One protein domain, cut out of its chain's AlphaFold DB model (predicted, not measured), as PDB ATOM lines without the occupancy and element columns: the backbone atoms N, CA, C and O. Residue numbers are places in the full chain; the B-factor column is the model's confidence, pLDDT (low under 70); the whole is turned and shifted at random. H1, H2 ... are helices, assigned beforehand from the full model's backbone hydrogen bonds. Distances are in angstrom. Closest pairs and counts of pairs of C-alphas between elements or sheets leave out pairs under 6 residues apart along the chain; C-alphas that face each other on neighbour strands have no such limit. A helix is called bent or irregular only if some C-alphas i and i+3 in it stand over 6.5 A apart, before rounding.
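Overview. This is residues 2 to 8 and 17 to 138 of the 150 residues of the protein "Rod shape-determining protein MreD" of Tsuneonella aeria (UniProt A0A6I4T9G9). What shape is this? H2, H3, H4 and H5 form an up-and-down bundle, each running against the one before; H6a folds back along H5, H6b crosses H2, and short H1 packs on H2 and H3. What is its make-up? The printed part has 129 residues, with six named helices, H1 to H6 in chain order, and is all helix. It is compact, with a radius of gyration of the C-alphas of 14.1 A and spans of 41 by 28 by 27 A.

Along the chain. Where are the helices? H1 is residues 2 to 8, from C-alpha 2 at (-20.038, 43.104, -30.004); H2 is 21 to 32; H3, 39 to 52, is only just irregular, C-alphas 39 and 42 being 6.7 A apart. H4 is 59 to 77, 27.1 A long, and H5 83 to 104, 31.3 A. Is H6 straight? H6, residues 111 to 138, assigned as one helix by its hydrogen bonds, is bent: C-alphas 126 and 129 are 6.9 A apart. Its arms are H6a, 111 to 126, irregular with C-alphas 116 and 119 6.8 A apart, and H6b, 129 to 138, ending with C-alpha 138 at (-8.139, 46.165, -37.052).

Arrangement. What is near H1? It touches residues 21 to 25 alone of H2, the closest C-alphas being Gly 3 and Gly 22, 4.0 A. How do the others stand? H3 and H4 form a hairpin at a shallow tilt of 25 degrees, closest at C-alphas Gly 46 and Ile 61, 4.1 A. H6b touches H2, only just about perpendicular at 73 degrees, closest at C-alphas Ser 28 and Ser 132, 4.9 A. Are the backbones in range? In H2, H4, H5 and H6b every O i to N i+4 pair is within hydrogen-bond range; in H1 1 of 3 is, beside 2 of 4 O i to N i+3 pairs, in H3 7 of 10, in H6a 10 of 12.

Size, cuts and confidence. Is there a cut? Residues 9 to 16 are not printed; C-alphas 8 and 17 are 11.7 A apart. Is confidence low anywhere? Residue 80 alone is under 70.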
ATOM      1  N   LEU A   2     -19.901  41.827 -30.736       83.81
ATOM      2  CA  LEU A   2     -20.038  43.104 -30.004       83.81
ATOM      3  C   LEU A   2     -20.880  44.162 -30.739       83.81
ATOM      4  O   LEU A   2     -21.710  44.808 -30.116       83.81
ATOM      5  N   GLY A   3     -20.743  44.285 -32.064       78.69
ATOM      6  CA  GLY A   3     -21.569  45.208 -32.853       78.69
ATOM      7  C   GLY A   3     -23.078  44.963 -32.764       78.69
ATOM      8  O   GLY A   3     -23.832  45.917 -32.873       78.69
ATOM      9  N   SER A   4     -23.524  43.726 -32.533       81.38
ATOM     10  CA  SER A   4     -24.947  43.394 -32.353       81.38
ATOM     11  C   SER A   4     -25.480  43.800 -30.976       81.38
ATOM     12  O   SER A   4     -26.681  43.960 -30.811       81.38
ATOM     13  N   LEU A   5     -24.598  44.009 -29.993       85.38
ATOM     14  CA  LEU A   5     -24.980  44.418 -28.638       85.38
ATOM     15  C   LEU A   5     -25.092  45.944 -28.494       85.38
ATOM     16  O   LEU A   5     -25.833  46.433 -27.651       85.38
ATOM     17  N   ILE A   6     -24.376  46.718 -29.319       81.75
ATOM     18  CA  ILE A   6     -24.356  48.189 -29.218       81.75
ATOM     19  C   ILE A   6     -25.750  48.814 -29.435       81.75
ATOM     20  O   ILE A   6     -26.111  49.695 -28.654       81.75
ATOM     21  N   PRO A   7     -26.567  48.375 -30.417       80.62
ATOM     22  CA  PRO A   7     -27.924  48.896 -30.589       80.62
ATOM     23  C   PRO A   7     -28.865  48.619 -29.409       80.62
ATOM     24  O   PRO A   7     -29.911  49.251 -29.323       80.62
ATOM     25  N   GLN A   8     -28.509  47.701 -28.502       77.62
ATOM     26  CA  GLN A   8     -29.308  47.387 -27.316       77.62
ATOM     27  C   GLN A   8     -29.112  48.384 -26.170       77.62
ATOM     28  O   GLN A   8     -29.810  48.303 -25.158       77.62
ATOM     29  N   LEU A  17     -33.501  54.885 -34.586       83.50
ATOM     30  CA  LEU A  17     -32.340  55.615 -35.090       83.50
ATOM     31  C   LEU A  17     -31.099  54.724 -35.144       83.50
ATOM     32  O   LEU A  17     -30.202  54.958 -35.949       83.50
ATOM     33  N   MET A  18     -31.029  53.710 -34.278       86.44
ATOM     34  CA  MET A  18     -29.821  52.911 -34.121       86.44
ATOM     35  C   MET A  18     -29.536  52.059 -35.359       86.44
ATOM     36  O   MET A  18     -30.350  51.207 -35.714       86.44
ATOM     37  N   PRO A  19     -28.382  52.253 -36.021       89.81
ATOM     38  CA  PRO A  19     -28.021  51.444 -37.168       89.81
ATOM     39  C   PRO A  19     -27.715  50.000 -36.721       89.81
ATOM     40  O   PRO A  19     -27.215  49.795 -35.611       89.81
ATOM     41  N   PRO A  20     -27.957  48.988 -37.572       92.25
ATOM     42  CA  PRO A  20     -27.662  47.585 -37.279       92.25
ATOM     43  C   PRO A  20     -26.146  47.343 -37.340       92.25
ATOM     44  O   PRO A  20     -25.607  46.803 -38.308       92.25
ATOM     45  N   LEU A  21     -25.420  47.794 -36.314       92.88
ATOM     46  CA  LEU A  21     -23.954  47.856 -36.309       92.88
ATOM     47  C   LEU A  21     -23.291  46.487 -36.503       92.88
ATOM     48  O   LEU A  21     -22.246  46.409 -37.149       92.88
ATOM     49  N   GLY A  22     -23.894  45.406 -36.001       93.06
ATOM     50  CA  GLY A  22     -23.427  44.039 -36.248       93.06
ATOM     51  C   GLY A  22     -23.377  43.702 -37.742       93.06
ATOM     52  O   GLY A  22     -22.339  43.265 -38.245       93.06
ATOM     53  N   TYR A  23     -24.463  43.998 -38.456       95.50
ATOM     54  CA  TYR A  23     -24.577  43.802 -39.898       95.50
ATOM     55  C   TYR A  23     -23.645  44.731 -40.688       95.50
ATOM     56  O   TYR A  23     -22.940  44.293 -41.597       95.50
ATOM     57  N   LEU A  24     -23.562  46.010 -40.308       96.25
ATOM     58  CA  LEU A  24     -22.679  46.967 -40.984       96.25
ATOM     59  C   LEU A  24     -21.196  46.609 -40.828       96.25
ATOM     60  O   LEU A  24     -20.414  46.805 -41.762       96.25
ATOM     61  N   LEU A  25     -20.797  46.056 -39.680       95.06
ATOM     62  CA  LEU A  25     -19.445  45.533 -39.487       95.06
ATOM     63  C   LEU A  25     -19.180  44.313 -40.373       95.06
ATOM     64  O   LEU A  25     -18.105  44.243 -40.966       95.06
ATOM     65  N   LEU A  26     -20.140  43.390 -40.509       95.25
ATOM     66  CA  LEU A  26     -20.035  42.256 -41.437       95.25
ATOM     67  C   LEU A  26     -19.793  42.738 -42.876       95.25
ATOM     68  O   LEU A  26     -18.841  42.294 -43.522       95.25
ATOM     69  N   LEU A  27     -20.600  43.693 -43.348       95.06
ATOM     70  CA  LEU A  27     -20.434  44.304 -44.669       95.06
ATOM     71  C   LEU A  27     -19.071  44.983 -44.824       95.06
ATOM     72  O   LEU A  27     -18.371  44.761 -45.809       95.06
ATOM     73  N   SER A  28     -18.665  45.770 -43.827       94.56
ATOM     74  CA  SER A  28     -17.387  46.491 -43.849       94.56
ATOM     75  C   SER A  28     -16.195  45.530 -43.939       94.56
ATOM     76  O   SER A  28     -15.284  45.759 -44.730       94.56
ATOM     77  N   TRP A  29     -16.214  44.413 -43.199       93.75
ATOM     78  CA  TRP A  29     -15.208  43.349 -43.329       93.75
ATOM     79  C   TRP A  29     -15.182  42.740 -44.725       93.75
ATOM     80  O   TRP A  29     -14.098  42.570 -45.288       93.75
ATOM     81  N   ARG A  30     -16.356  42.464 -45.300       92.12
ATOM     82  CA  ARG A  30     -16.454  41.880 -46.638       92.12
ATOM     83  C   ARG A  30     -15.929  42.818 -47.729       92.12
ATOM     84  O   ARG A  30     -15.277  42.344 -48.651       92.12
ATOM     85  N   PHE A  31     -16.167  44.125 -47.620       90.12
ATOM     86  CA  PHE A  31     -15.672  45.105 -48.592       90.12
ATOM     87  C   PHE A  31     -14.177  45.407 -48.443       90.12
ATOM     88  O   PHE A  31     -13.482  45.546 -49.443       90.12
ATOM     89  N   VAL A  32     -13.662  45.490 -47.212       91.12
ATOM     90  CA  VAL A  32     -12.245  45.819 -46.966       91.12
ATOM     91  C   VAL A  32     -11.317  44.649 -47.301       91.12
ATOM     92  O   VAL A  32     -10.221  44.856 -47.823       91.12
ATOM     93  N   ARG A  33     -11.730  43.416 -46.991       88.12
ATOM     94  CA  ARG A  33     -10.968  42.193 -47.272       88.12
ATOM     95  C   ARG A  33     -11.896  41.128 -47.859       88.12
ATOM     96  O   ARG A  33     -12.340  40.234 -47.127       88.12
ATOM     97  N   PRO A  34     -12.172  41.193 -49.172       85.00
ATOM     98  CA  PRO A  34     -12.932  40.147 -49.831       85.00
ATOM     99  C   PRO A  34     -12.247  38.784 -49.644       85.00
ATOM    100  O   PRO A  34     -11.019  38.687 -49.633       85.00
ATOM    101  N   GLY A  35     -13.037  37.743 -49.378       83.62
ATOM    102  CA  GLY A  35     -12.543  36.387 -49.104       83.62
ATOM    103  C   GLY A  35     -12.013  36.114 -47.685       83.62
ATOM    104  O   GLY A  35     -11.742  34.959 -47.368       83.62
ATOM    105  N   LEU A  36     -11.895  37.114 -46.798       88.88
ATOM    106  CA  LEU A  36     -11.466  36.873 -45.407       88.88
ATOM    107  C   LEU A  36     -12.518  36.101 -44.604       88.88
ATOM    108  O   LEU A  36     -12.176  35.228 -43.808       88.88
ATOM    109  N   LEU A  37     -13.791  36.451 -44.794       91.12
ATOM    110  CA  LEU A  37     -14.914  35.788 -44.141       91.12
ATOM    111  C   LEU A  37     -15.505  34.734 -45.080       91.12
ATOM    112  O   LEU A  37     -15.849  35.089 -46.209       91.12
ATOM    113  N   PRO A  38     -15.692  33.480 -44.634       93.12
ATOM    114  CA  PRO A  38     -16.349  32.470 -45.452       93.12
ATOM    115  C   PRO A  38     -17.816  32.844 -45.695       93.12
ATOM    116  O   PRO A  38     -18.437  33.513 -44.870       93.12
ATOM    117  N   VAL A  39     -18.398  32.378 -46.802       93.25
ATOM    118  CA  VAL A  39     -19.794  32.687 -47.178       93.25
ATOM    119  C   VAL A  39     -20.789  32.294 -46.080       93.25
ATOM    120  O   VAL A  39     -21.725  33.035 -45.789       93.25
ATOM    121  N   TRP A  40     -20.542  31.176 -45.394       93.56
ATOM    122  CA  TRP A  40     -21.384  30.699 -44.296       93.56
ATOM    123  C   TRP A  40     -21.296  31.550 -43.023       93.56
ATOM    124  O   TRP A  40     -22.099  31.337 -42.122       93.56
ATOM    125  N   ALA A  41     -20.382  32.527 -42.926       94.19
ATOM    126  CA  ALA A  41     -20.251  33.387 -41.744       94.19
ATOM    127  C   ALA A  41     -21.527  34.191 -41.443       94.19
ATOM    128  O   ALA A  41     -21.760  34.537 -40.287       94.19
ATOM    129  N   GLY A  42     -22.375  34.446 -42.446       93.56
ATOM    130  CA  GLY A  42     -23.676  35.089 -42.241       93.56
ATOM    131  C   GLY A  42     -24.575  34.323 -41.264       93.56
ATOM    132  O   GLY A  42     -25.243  34.948 -40.448       93.56
ATOM    133  N   PHE A  43     -24.523  32.988 -41.273       94.56
ATOM    134  CA  PHE A  43     -25.360  32.134 -40.428       94.56
ATOM    135  C   PHE A  43     -25.082  32.291 -38.921       94.56
ATOM    136  O   PHE A  43     -25.983  32.726 -38.205       94.56
ATOM    137  N   PRO A  44     -23.871  31.996 -38.397       95.12
ATOM    138  CA  PRO A  44     -23.609  32.107 -36.963       95.12
ATOM    139  C   PRO A  44     -23.652  33.561 -36.490       95.12
ATOM    140  O   PRO A  44     -24.014  33.828 -35.347       95.12
ATOM    141  N   LEU A  45     -23.288  34.506 -37.364       94.44
ATOM    142  CA  LEU A  45     -23.307  35.916 -37.017       94.44
ATOM    143  C   LEU A  45     -24.740  36.454 -36.893       94.44
ATOM    144  O   LEU A  45     -25.031  37.156 -35.926       94.44
ATOM    145  N   GLY A  46     -25.624  36.070 -37.819       94.62
ATOM    146  CA  GLY A  46     -27.046  36.405 -37.775       94.62
ATOM    147  C   GLY A  46     -27.783  35.687 -36.645       94.62
ATOM    148  O   GLY A  46     -28.616  36.296 -35.989       94.62
ATOM    149  N   LEU A  47     -27.417  34.436 -36.338       94.50
ATOM    150  CA  LEU A  47     -27.982  33.694 -35.202       94.50
ATOM    151  C   LEU A  47     -27.770  34.447 -33.892       94.50
ATOM    152  O   LEU A  47     -28.692  34.575 -33.097       94.50
ATOM    153  N   PHE A  48     -26.556  34.951 -33.674       94.50
ATOM    154  CA  PHE A  48     -26.271  35.754 -32.495       94.50
ATOM    155  C   PHE A  48     -27.091  37.046 -32.482       94.50
ATOM    156  O   PHE A  48     -27.615  37.411 -31.441       94.50
ATOM    157  N   ASP A  49     -27.210  37.734 -33.617       93.69
ATOM    158  CA  ASP A  49     -27.995  38.966 -33.715       93.69
ATOM    159  C   ASP A  49     -29.477  38.738 -33.372       93.69
ATOM    160  O   ASP A  49     -30.035  39.486 -32.574       93.69
ATOM    161  N   ASP A  50     -30.081  37.650 -33.863       93.00
ATOM    162  CA  ASP A  50     -31.470  37.267 -33.568       93.00
ATOM    163  C   ASP A  50     -31.733  37.007 -32.072       93.00
ATOM    164  O   ASP A  50     -32.852  37.210 -31.605       93.00
ATOM    165  N   LEU A  51     -30.723  36.600 -31.290       90.94
ATOM    166  CA  LEU A  51     -30.874  36.418 -29.836       90.94
ATOM    167  C   LEU A  51     -31.067  37.744 -29.084       90.94
ATOM    168  O   LEU A  51     -31.557  37.750 -27.957       90.94
ATOM    169  N   PHE A  52     -30.647  38.856 -29.687       87.12
ATOM    170  CA  PHE A  52     -30.476  40.144 -29.018       87.12
ATOM    171  C   PHE A  52     -31.286  41.276 -29.666       87.12
ATOM    172  O   PHE A  52     -31.644  42.241 -28.990       87.12
ATOM    173  N   SER A  53     -31.600  41.175 -30.955       84.62
ATOM    174  CA  SER A  53     -32.229  42.244 -31.738       84.62
ATOM    175  C   SER A  53     -33.712  42.467 -31.424       84.62
ATOM    176  O   SER A  53     -34.241  43.535 -31.726       84.62
ATOM    177  N   GLY A  54     -34.397  41.476 -30.844       85.25
ATOM    178  CA  GLY A  54     -35.847  41.513 -30.619       85.25
ATOM    179  C   GLY A  54     -36.685  41.331 -31.893       85.25
ATOM    180  O   GLY A  54     -37.913  41.359 -31.822       85.25
ATOM    181  N   GLN A  55     -36.041  41.132 -33.047       89.19
ATOM    182  CA  GLN A  55     -36.698  40.702 -34.281       89.19
ATOM    183  C   GLN A  55     -37.113  39.227 -34.176       89.19
ATOM    184  O   GLN A  55     -36.587  38.495 -33.330       89.19
ATOM    185  N   PRO A  56     -38.038  38.745 -35.026       92.25
ATOM    186  CA  PRO A  56     -38.360  37.329 -35.060       92.25
ATOM    187  C   PRO A  56     -37.115  36.478 -35.293       92.25
ATOM    188  O   PRO A  56     -36.310  36.740 -36.193       92.25
ATOM    189  N   PHE A  57     -36.987  35.428 -34.491       92.88
ATOM    190  CA  PHE A  57     -35.865  34.509 -34.582       92.88
ATOM    191  C   PHE A  57     -35.780  33.884 -35.983       92.88
ATOM    192  O   PHE A  57     -36.777  33.399 -36.519       92.88
ATOM    193  N   GLY A  58     -34.586  33.884 -36.574       92.25
ATOM    194  CA  GLY A  58     -34.339  33.446 -37.945       92.25
ATOM    195  C   GLY A  58     -34.283  34.584 -38.966       92.25
ATOM    196  O   GLY A  58     -33.800  34.359 -40.080       92.25
ATOM    197  N   SER A  59     -34.729  35.795 -38.616       94.00
ATOM    198  CA  SER A  59     -34.718  36.940 -39.531       94.00
ATOM    199  C   SER A  59     -33.294  37.370 -39.896       94.00
ATOM    200  O   SER A  59     -32.947  37.421 -41.080       94.00
ATOM    201  N   ALA A  60     -32.425  37.605 -38.911       94.62
ATOM    202  CA  ALA A  60     -31.042  37.982 -39.146       94.62
ATOM    203  C   ALA A  60     -30.250  36.811 -39.731       94.62
ATOM    204  O   ALA A  60     -29.480  37.028 -40.667       94.62
ATOM    205  N   ILE A  61     -30.486  35.571 -39.275       95.81
ATOM    206  CA  ILE A  61     -29.875  34.370 -39.879       95.81
ATOM    207  C   ILE A  61     -30.108  34.350 -41.393       95.81
ATOM    208  O   ILE A  61     -29.152  34.232 -42.169       95.81
ATOM    209  N   ALA A  62     -31.368  34.475 -41.814       96.38
ATOM    210  CA  ALA A  62     -31.743  34.420 -43.218       96.38
ATOM    211  C   ALA A  62     -31.165  35.608 -43.994       96.38
ATOM    212  O   ALA A  62     -30.476  35.415 -44.998       96.38
ATOM    213  N   LEU A  63     -31.384  36.837 -43.516       96.69
ATOM    214  CA  LEU A  63     -30.979  38.042 -44.239       96.69
ATOM    215  C   LEU A  63     -29.460  38.173 -44.358       96.69
ATOM    216  O   LEU A  63     -28.961  38.553 -45.419       96.69
ATOM    217  N   TRP A  64     -28.705  37.834 -43.312       96.75
ATOM    218  CA  TRP A  64     -27.244  37.927 -43.335       96.75
ATOM    219  C   TRP A  64     -26.653  36.849 -44.243       96.75
ATOM    220  O   TRP A  64     -25.727  37.130 -45.004       96.75
ATOM    221  N   SER A  65     -27.228  35.644 -44.241       96.44
ATOM    222  CA  SER A  65     -26.827  34.565 -45.154       96.44
ATOM    223  C   SER A  65     -27.119  34.914 -46.615       96.44
ATOM    224  O   SER A  65     -26.236  34.784 -47.464       96.44
ATOM    225  N   VAL A  66     -28.318  35.428 -46.912       97.12
ATOM    226  CA  VAL A  66     -28.690  35.898 -48.258       97.12
ATOM    227  C   VAL A  66     -27.773  37.029 -48.710       97.12
ATOM    228  O   VAL A  66     -27.317  37.027 -49.849       97.12
ATOM    229  N   THR A  67     -27.439  37.957 -47.813       96.19
ATOM    230  CA  THR A  67     -26.491  39.035 -48.112       96.19
ATOM    231  C   THR A  67     -25.117  38.477 -48.484       96.19
ATOM    232  O   THR A  67     -24.546  38.889 -49.489       96.19
ATOM    233  N   MET A  68     -24.581  37.530 -47.708       95.44
ATOM    234  CA  MET A  68     -23.273  36.925 -47.984       95.44
ATOM    235  C   MET A  68     -23.250  36.191 -49.328       95.44
ATOM    236  O   MET A  68     -22.303  36.360 -50.092       95.44
ATOM    237  N   LEU A  69     -24.311  35.445 -49.649       94.88
ATOM    238  CA  LEU A  69     -24.471  34.795 -50.953       94.88
ATOM    239  C   LEU A  69     -24.578  35.818 -52.091       94.88
ATOM    240  O   LEU A  69     -23.911  35.680 -53.113       94.88
ATOM    241  N   GLY A  70     -25.382  36.866 -51.909       93.31
ATOM    242  CA  GLY A  70     -25.539  37.939 -52.887       93.31
ATOM    243  C   GLY A  70     -24.230  38.680 -53.158       93.31
ATOM    244  O   GLY A  70     -23.911  38.956 -54.312       93.31
ATOM    245  N   MET A  71     -23.436  38.947 -52.115       91.75
ATOM    246  CA  MET A  71     -22.117  39.566 -52.257       91.75
ATOM    247  C   MET A  71     -21.129  38.662 -53.000       91.75
ATOM    248  O   MET A  71     -20.410  39.165 -53.855       91.75
ATOM    249  N   GLU A  72     -21.117  37.353 -52.726       91.81
ATOM    250  CA  GLU A  72     -20.280  36.384 -53.452       91.81
ATOM    251  C   GLU A  72     -20.609  36.381 -54.955       91.81
ATOM    252  O   GLU A  72     -19.721  36.479 -55.803       91.81
ATOM    253  N   LEU A  73     -21.904  36.340 -55.294       91.19
ATOM    254  CA  LEU A  73     -22.369  36.390 -56.681       91.19
ATOM    255  C   LEU A  73     -22.007  37.714 -57.359       91.19
ATOM    256  O   LEU A  73     -21.621  37.726 -58.528       91.19
ATOM    257  N   PHE A  74     -22.133  38.827 -56.637       88.38
ATOM    258  CA  PHE A  74     -21.799  40.149 -57.154       88.38
ATOM    259  C   PHE A  74     -20.297  40.284 -57.431       88.38
ATOM    260  O   PHE A  74     -19.903  40.755 -58.497       88.38
ATOM    261  N   GLU A  75     -19.461  39.818 -56.504       87.69
ATOM    262  CA  GLU A  75     -18.002  39.839 -56.615       87.69
ATOM    263  C   GLU A  75     -17.506  38.986 -57.793       87.69
ATOM    264  O   GLU A  75     -16.660  39.435 -58.566       87.69
ATOM    265  N   ALA A  76     -18.109  37.813 -58.010       88.31
ATOM    266  CA  ALA A  76     -17.798  36.953 -59.151       88.31
ATOM    267  C   ALA A  76     -18.119  37.601 -60.513       88.31
ATOM    268  O   ALA A  76     -17.521  37.243 -61.527       88.31
ATOM    269  N   ARG A  77     -19.073  38.543 -60.561       87.62
ATOM    270  CA  ARG A  77     -19.465  39.248 -61.794       87.62
ATOM    271  C   ARG A  77     -18.716  40.556 -62.017       87.62
ATOM    272  O   ARG A  77     -18.477  40.908 -63.170       87.62
ATOM    273  N   PHE A  78     -18.346  41.260 -60.951       84.75
ATOM    274  CA  PHE A  78     -17.726  42.585 -61.018       84.75
ATOM    275  C   PHE A  78     -16.421  42.631 -60.206       84.75
ATOM    276  O   PHE A  78     -16.410  43.140 -59.084       84.75
ATOM    277  N   PRO A  79     -15.305  42.132 -60.769       78.56
ATOM    278  CA  PRO A  79     -14.026  42.059 -60.058       78.56
ATOM    279  C   PRO A  79     -13.353  43.427 -59.858       78.56
ATOM    280  O   PRO A  79     -12.551  43.595 -58.943       78.56
ATOM    281  N   TRP A  80     -13.672  44.422 -60.690       62.88
ATOM    282  CA  TRP A  80     -13.157  45.785 -60.550       62.88
ATOM    283  C   TRP A  80     -14.084  46.594 -59.647       62.88
ATOM    284  O   TRP A  80     -15.253  46.793 -59.978       62.88
ATOM    285  N   ARG A  81     -13.563  47.046 -58.502       76.00
ATOM    286  CA  ARG A  81     -14.346  47.730 -57.469       76.00
ATOM    287  C   ARG A  81     -13.660  49.014 -57.023       76.00
ATOM    288  O   ARG A  81     -12.516  49.005 -56.574       76.00
ATOM    289  N   GLY A  82     -14.362  50.131 -57.198       86.00
ATOM    290  CA  GLY A  82     -13.966  51.435 -56.672       86.00
ATOM    291  C   GLY A  82     -14.736  51.778 -55.399       86.00
ATOM    292  O   GLY A  82     -15.849  51.301 -55.189       86.00
ATOM    293  N   PHE A  83     -14.186  52.681 -54.585       88.25
ATOM    294  CA  PHE A  83     -14.802  53.102 -53.320       88.25
ATOM    295  C   PHE A  83     -16.273  53.535 -53.469       88.25
ATOM    296  O   PHE A  83     -17.123  53.098 -52.698       88.25
ATOM    297  N   PHE A  84     -16.589  54.368 -54.468       89.31
ATOM    298  CA  PHE A  84     -17.958  54.849 -54.684       89.31
ATOM    299  C   PHE A  84     -18.924  53.727 -55.062       89.31
ATOM    300  O   PHE A  84     -20.050  53.705 -54.574       89.31
ATOM    301  N   GLN A  85     -18.486  52.784 -55.898       89.69
ATOM    302  CA  GLN A  85     -19.298  51.633 -56.279       89.69
ATOM    303  C   GLN A  85     -19.590  50.756 -55.060       89.69
ATOM    304  O   GLN A  85     -20.736  50.377 -54.844       89.69
ATOM    305  N   ASP A  86     -18.587  50.504 -54.221       90.50
ATOM    306  CA  ASP A  86     -18.750  49.709 -53.002       90.50
ATOM    307  C   ASP A  86     -19.675  50.380 -52.004       90.50
ATOM    308  O   ASP A  86     -20.526  49.721 -51.412       90.50
ATOM    309  N   TRP A  87     -19.551  51.695 -51.859       93.75
ATOM    310  CA  TRP A  87     -20.426  52.472 -50.999       93.75
ATOM    311  C   TRP A  87     -21.878  52.481 -51.499       93.75
ATOM    312  O   TRP A  87     -22.792  52.291 -50.698       93.75
ATOM    313  N   LEU A  88     -22.107  52.611 -52.811       93.62
ATOM    314  CA  LEU A  88     -23.448  52.518 -53.400       93.62
ATOM    315  C   LEU A  88     -24.050  51.117 -53.240       93.62
ATOM    316  O   LEU A  88     -25.204  50.988 -52.834       93.62
ATOM    317  N   VAL A  89     -23.269  50.065 -53.504       93.12
ATOM    318  CA  VAL A  89     -23.694  48.668 -53.312       93.12
ATOM    319  C   VAL A  89     -24.032  48.409 -51.846       93.12
ATOM    320  O   VAL A  89     -25.084  47.848 -51.549       93.12
ATOM    321  N   ALA A  90     -23.190  48.876 -50.922       93.44
ATOM    322  CA  ALA A  90     -23.462  48.812 -49.494       93.44
ATOM    323  C   ALA A  90     -24.765  49.541 -49.142       93.44
ATOM    324  O   ALA A  90     -25.576  49.012 -48.389       93.44
ATOM    325  N   GLY A  91     -25.001  50.716 -49.732       95.88
ATOM    326  CA  GLY A  91     -26.232  51.479 -49.547       95.88
ATOM    327  C   GLY A  91     -27.486  50.714 -49.963       95.88
ATOM    328  O   GLY A  91     -28.452  50.653 -49.199       95.88
ATOM    329  N   VAL A  92     -27.456  50.069 -51.132       96.31
ATOM    330  CA  VAL A  92     -28.562  49.232 -51.624       96.31
ATOM    331  C   VAL A  92     -28.793  48.034 -50.703       96.31
ATOM    332  O   VAL A  92     -29.925  47.785 -50.297       96.31
ATOM    333  N   ILE A  93     -27.725  47.326 -50.331       96.44
ATOM    334  CA  ILE A  93     -27.790  46.142 -49.467       96.44
ATOM    335  C   ILE A  93     -28.352  46.493 -48.081       96.44
ATOM    336  O   ILE A  93     -29.246  45.812 -47.582       96.44
ATOM    337  N   VAL A  94     -27.878  47.582 -47.472       96.38
ATOM    338  CA  VAL A  94     -28.356  48.058 -46.164       96.38
ATOM    339  C   VAL A  94     -29.814  48.487 -46.224       96.38
ATOM    340  O   VAL A  94     -30.587  48.143 -45.333       96.38
ATOM    341  N   THR A  95     -30.204  49.204 -47.278       96.38
ATOM    342  CA  THR A  95     -31.599  49.620 -47.474       96.38
ATOM    343  C   THR A  95     -32.507  48.400 -47.613       96.38
ATOM    344  O   THR A  95     -33.527  48.314 -46.936       96.38
ATOM    345  N   TRP A  96     -32.108  47.427 -48.436       96.38
ATOM    346  CA  TRP A  96     -32.825  46.165 -48.615       96.38
ATOM    347  C   TRP A  96     -32.974  45.403 -47.293       96.38
ATOM    348  O   TRP A  96     -34.080  44.994 -46.943       96.38
ATOM    349  N   TYR A  97     -31.889  45.285 -46.520       95.94
ATOM    350  CA  TYR A  97     -31.905  44.640 -45.209       95.94
ATOM    351  C   TYR A  97     -32.878  45.327 -44.246       95.94
ATOM    352  O   TYR A  97     -33.720  44.651 -43.663       95.94
ATOM    353  N   LEU A  98     -32.803  46.655 -44.102       94.62
ATOM    354  CA  LEU A  98     -33.647  47.406 -43.166       94.62
ATOM    355  C   LEU A  98     -35.128  47.343 -43.540       94.62
ATOM    356  O   LEU A  98     -35.967  47.137 -42.667       94.62
ATOM    357  N   VAL A  99     -35.452  47.475 -44.830       94.25
ATOM    358  CA  VAL A  99     -36.836  47.380 -45.308       94.25
ATOM    359  C   VAL A  99     -37.397  45.991 -45.031       94.25
ATOM    360  O   VAL A  99     -38.485  45.873 -44.474       94.25
ATOM    361  N   ILE A 100     -36.658  44.933 -45.366       94.88
ATOM    362  CA  ILE A 100     -37.147  43.568 -45.171       94.88
ATOM    363  C   ILE A 100     -37.218  43.204 -43.690       94.88
ATOM    364  O   ILE A 100     -38.232  42.668 -43.257       94.88
ATOM    365  N   ALA A 101     -36.204  43.541 -42.893       92.94
ATOM    366  CA  ALA A 101     -36.240  43.326 -41.449       92.94
ATOM    367  C   ALA A 101     -37.456  44.019 -40.813       92.94
ATOM    368  O   ALA A 101     -38.145  43.431 -39.985       92.94
ATOM    369  N   ALA A 102     -37.778  45.236 -41.251       92.06
ATOM    370  CA  ALA A 102     -38.949  45.949 -40.768       92.06
ATOM    371  C   ALA A 102     -40.272  45.307 -41.241       92.06
ATOM    372  O   ALA A 102     -41.244  45.309 -40.494       92.06
ATOM    373  N   LEU A 103     -40.325  44.717 -42.442       91.88
ATOM    374  CA  LEU A 103     -41.498  43.955 -42.900       91.88
ATOM    375  C   LEU A 103     -41.716  42.687 -42.064       91.88
ATOM    376  O   LEU A 103     -42.856  42.318 -41.788       91.88
ATOM    377  N   PHE A 104     -40.632  42.033 -41.644       89.75
ATOM    378  CA  PHE A 104     -40.703  40.849 -40.794       89.75
ATOM    379  C   PHE A 104     -40.938  41.172 -39.317       89.75
ATOM    380  O   PHE A 104     -41.354  40.282 -38.589       89.75
ATOM    381  N   SER A 105     -40.772  42.417 -38.866       88.44
ATOM    382  CA  SER A 105     -40.825  42.763 -37.437       88.44
ATOM    383  C   SER A 105     -42.198  42.595 -36.768       88.44
ATOM    384  O   SER A 105     -42.336  42.881 -35.581       88.44
ATOM    385  N   GLY A 106     -43.239  42.215 -37.515       84.38
ATOM    386  CA  GLY A 106     -44.620  42.138 -37.026       84.38
ATOM    387  C   GLY A 106     -45.289  43.505 -36.828       84.38
ATOM    388  O   GLY A 106     -46.377  43.581 -36.258       84.38
ATOM    389  N   GLY A 107     -44.647  44.590 -37.279       84.56
ATOM    390  CA  GLY A 107     -45.196  45.943 -37.239       84.56
ATOM    391  C   GLY A 107     -46.276  46.185 -38.298       84.56
ATOM    392  O   GLY A 107     -46.444  45.419 -39.246       84.56
ATOM    393  N   ARG A 108     -47.018  47.291 -38.161       84.81
ATOM    394  CA  ARG A 108     -47.979  47.718 -39.189       84.81
ATOM    395  C   ARG A 108     -47.224  48.217 -40.420       84.81
ATOM    396  O   ARG A 108     -46.463  49.177 -40.326       84.81
ATOM    397  N   VAL A 109     -47.483  47.593 -41.563       86.12
ATOM    398  CA  VAL A 109     -46.921  48.003 -42.852       86.12
ATOM    399  C   VAL A 109     -47.788  49.122 -43.430       86.12
ATOM    400  O   VAL A 109     -48.903  48.878 -43.881       86.12
ATOM    401  N   ASP A 110     -47.292  50.356 -43.369       87.62
ATOM    402  CA  ASP A 110     -47.941  51.559 -43.910       87.62
ATOM    403  C   ASP A 110     -46.869  52.568 -44.374       87.62
ATOM    404  O   ASP A 110     -45.697  52.423 -44.030       87.62
ATOM    405  N   GLY A 111     -47.227  53.615 -45.123       84.62
ATOM    406  CA  GLY A 111     -46.280  54.612 -45.646       84.62
ATOM    407  C   GLY A 111     -45.425  55.286 -44.562       84.62
ATOM    408  O   GLY A 111     -44.256  55.605 -44.786       84.62
ATOM    409  N   THR A 112     -45.967  55.412 -43.349       86.38
ATOM    410  CA  THR A 112     -45.250  55.917 -42.169       86.38
ATOM    411  C   THR A 112     -44.042  55.052 -41.800       86.38
ATOM    412  O   THR A 112     -43.020  55.583 -41.378       86.38
ATOM    413  N   MET A 113     -44.110  53.734 -42.010       86.31
ATOM    414  CA  MET A 113     -43.009  52.803 -41.741       86.31
ATOM    415  C   MET A 113     -41.750  53.181 -42.530       86.31
ATOM    416  O   MET A 113     -40.660  53.242 -41.967       86.31
ATOM    417  N   LEU A 114     -41.899  53.490 -43.822       84.94
ATOM    418  CA  LEU A 114     -40.777  53.894 -44.671       84.94
ATOM    419  C   LEU A 114     -40.200  55.241 -44.230       84.94
ATOM    420  O   LEU A 114     -38.983  55.378 -44.136       84.94
ATOM    421  N   LEU A 115     -41.059  56.211 -43.903       89.62
ATOM    422  CA  LEU A 115     -40.629  57.529 -43.420       89.62
ATOM    423  C   LEU A 115     -39.811  57.432 -42.126       89.62
ATOM    424  O   LEU A 115     -38.807  58.121 -41.973       89.62
ATOM    425  N   VAL A 116     -40.219  56.547 -41.220       89.50
ATOM    426  CA  VAL A 116     -39.559  56.291 -39.932       89.50
ATOM    427  C   VAL A 116     -38.209  55.579 -40.114       89.50
ATOM    428  O   VAL A 116     -37.295  55.809 -39.325       89.50
ATOM    429  N   LEU A 117     -38.039  54.771 -41.166       91.38
ATOM    430  CA  LEU A 117     -36.770  54.099 -41.488       91.38
ATOM    431  C   LEU A 117     -35.750  55.008 -42.183       91.38
ATOM    432  O   LEU A 117     -34.549  54.745 -42.098       91.38
ATOM    433  N   LEU A 118     -36.187  56.069 -42.871       92.81
ATOM    434  CA  LEU A 118     -35.291  56.941 -43.643       92.81
ATOM    435  C   LEU A 118     -34.100  57.478 -42.827       92.81
ATOM    436  O   LEU A 118     -32.972  57.345 -43.309       92.81
ATOM    437  N   PRO A 119     -34.276  58.022 -41.604       93.00
ATOM    438  CA  PRO A 119     -33.149  58.479 -40.794       93.00
ATOM    439  C   PRO A 119     -32.150  57.357 -40.493       93.00
ATOM    440  O   PRO A 119     -30.938  57.568 -40.563       93.00
ATOM    441  N   GLN A 120     -32.651  56.152 -40.214       93.62
ATOM    442  CA  GLN A 120     -31.832  54.978 -39.924       93.62
ATOM    443  C   GLN A 120     -31.030  54.534 -41.145       93.62
ATOM    444  O   GLN A 120     -29.843  54.231 -41.024       93.62
ATOM    445  N   ILE A 121     -31.659  54.519 -42.324       95.38
ATOM    446  CA  ILE A 121     -31.010  54.173 -43.592       95.38
ATOM    447  C   ILE A 121     -29.898  55.178 -43.877       95.38
ATOM    448  O   ILE A 121     -28.748  54.780 -44.061       95.38
ATOM    449  N   VAL A 122     -30.206  56.478 -43.845       95.44
ATOM    450  CA  VAL A 122     -29.227  57.543 -44.110       95.44
ATOM    451  C   VAL A 122     -28.039  57.437 -43.159       95.44
ATOM    452  O   VAL A 122     -26.889  57.483 -43.607       95.44
ATOM    453  N   LEU A 123     -28.293  57.241 -41.864       94.81
ATOM    454  CA  LEU A 123     -27.235  57.087 -40.871       94.81
ATOM    455  C   LEU A 123     -26.397  55.829 -41.133       94.81
ATOM    456  O   LEU A 123     -25.168  55.885 -41.102       94.81
ATOM    457  N   SER A 124     -27.051  54.710 -41.447       95.69
ATOM    458  CA  SER A 124     -26.390  53.428 -41.712       95.69
ATOM    459  C   SER A 124     -25.497  53.480 -42.955       95.69
ATOM    460  O   SER A 124     -24.377  52.978 -42.932       95.69
ATOM    461  N   VAL A 125     -25.945  54.127 -44.033       96.19
ATOM    462  CA  VAL A 125     -25.140  54.311 -45.253       96.19
ATOM    463  C   VAL A 125     -23.986  55.287 -45.018       96.19
ATOM    464  O   VAL A 125     -22.868  55.065 -45.491       96.19
ATOM    465  N   SER A 126     -24.222  56.343 -44.237       95.56
ATOM    466  CA  SER A 126     -23.210  57.363 -43.936       95.56
ATOM    467  C   SER A 126     -22.099  56.856 -43.017       95.56
ATOM    468  O   SER A 126     -20.965  57.323 -43.119       95.56
ATOM    469  N   ILE A 127     -22.388  55.896 -42.130       95.56
ATOM    470  CA  ILE A 127     -21.396  55.357 -41.189       95.56
ATOM    471  C   ILE A 127     -20.503  54.269 -41.808       95.56
ATOM    472  O   ILE A 127     -19.412  54.021 -41.296       95.56
ATOM    473  N   ILE A 128     -20.900  53.654 -42.929       94.94
ATOM    474  CA  ILE A 128     -20.120  52.594 -43.601       94.94
ATOM    475  C   ILE A 128     -18.665  53.008 -43.888       94.94
ATOM    476  O   ILE A 128     -17.770  52.257 -43.509       94.94
ATOM    477  N   PRO A 129     -18.358  54.183 -44.476       94.94
ATOM    478  CA  PRO A 129     -16.970  54.597 -44.696       94.94
ATOM    479  C   PRO A 129     -16.139  54.656 -43.408       94.94
ATOM    480  O   PRO A 129     -14.956  54.306 -43.414       94.94
ATOM    481  N   LEU A 130     -16.750  55.075 -42.294       95.31
ATOM    482  CA  LEU A 130     -16.099  55.108 -40.986       95.31
ATOM    483  C   LEU A 130     -15.833  53.689 -40.467       95.31
ATOM    484  O   LEU A 130     -14.720  53.397 -40.027       95.31
ATOM    485  N   LEU A 131     -16.819  52.796 -40.569       95.12
ATOM    486  CA  LEU A 131     -16.675  51.394 -40.171       95.12
ATOM    487  C   LEU A 131     -15.628  50.665 -41.019       95.12
ATOM    488  O   LEU A 131     -14.796  49.952 -40.467       95.12
ATOM    489  N   SER A 132     -15.576  50.912 -42.329       93.94
ATOM    490  CA  SER A 132     -14.534  50.376 -43.212       93.94
ATOM    491  C   SER A 132     -13.133  50.840 -42.803       93.94
ATOM    492  O   SER A 132     -12.191  50.050 -42.830       93.94
ATOM    493  N   ARG A 133     -12.969  52.096 -42.357       93.25
ATOM    494  CA  ARG A 133     -11.683  52.583 -41.815       93.25
ATOM    495  C   ARG A 133     -11.305  51.886 -40.512       93.25
ATOM    496  O   ARG A 133     -10.144  51.508 -40.351       93.25
ATOM    497  N   LEU A 134     -12.269  51.708 -39.607       94.38
ATOM    498  CA  LEU A 134     -12.077  50.983 -38.350       94.38
ATOM    499  C   LEU A 134     -11.632  49.544 -38.632       94.38
ATOM    500  O   LEU A 134     -10.605  49.101 -38.121       94.38
ATOM    501  N   VAL A 135     -12.356  48.847 -39.507       94.12
ATOM    502  CA  VAL A 135     -12.055  47.478 -39.929       94.12
ATOM    503  C   VAL A 135     -10.676  47.376 -40.579       94.12
ATOM    504  O   VAL A 135      -9.896  46.505 -40.210       94.12
ATOM    505  N   ALA A 136     -10.318  48.298 -41.476       92.56
ATOM    506  CA  ALA A 136      -8.981  48.337 -42.068       92.56
ATOM    507  C   ALA A 136      -7.875  48.562 -41.017       92.56
ATOM    508  O   ALA A 136      -6.764  48.051 -41.162       92.56
ATOM    509  N   GLY A 137      -8.163  49.320 -39.954       92.06
ATOM    510  CA  GLY A 137      -7.272  49.477 -38.803       92.06
ATOM    511  C   GLY A 137      -7.077  48.170 -38.033       92.06
ATOM    512  O   GLY A 137      -5.938  47.775 -37.785       92.06
ATOM    513  N   LEU A 138      -8.172  47.473 -37.717       90.31
ATOM    514  CA  LEU A 138      -8.139  46.165 -37.052       90.31
ATOM    515  C   LEU A 138      -7.412  45.109 -37.891       90.31
ATOM    516  O   LEU A 138      -6.629  44.321 -37.363       90.31
TER     517      LEU A 138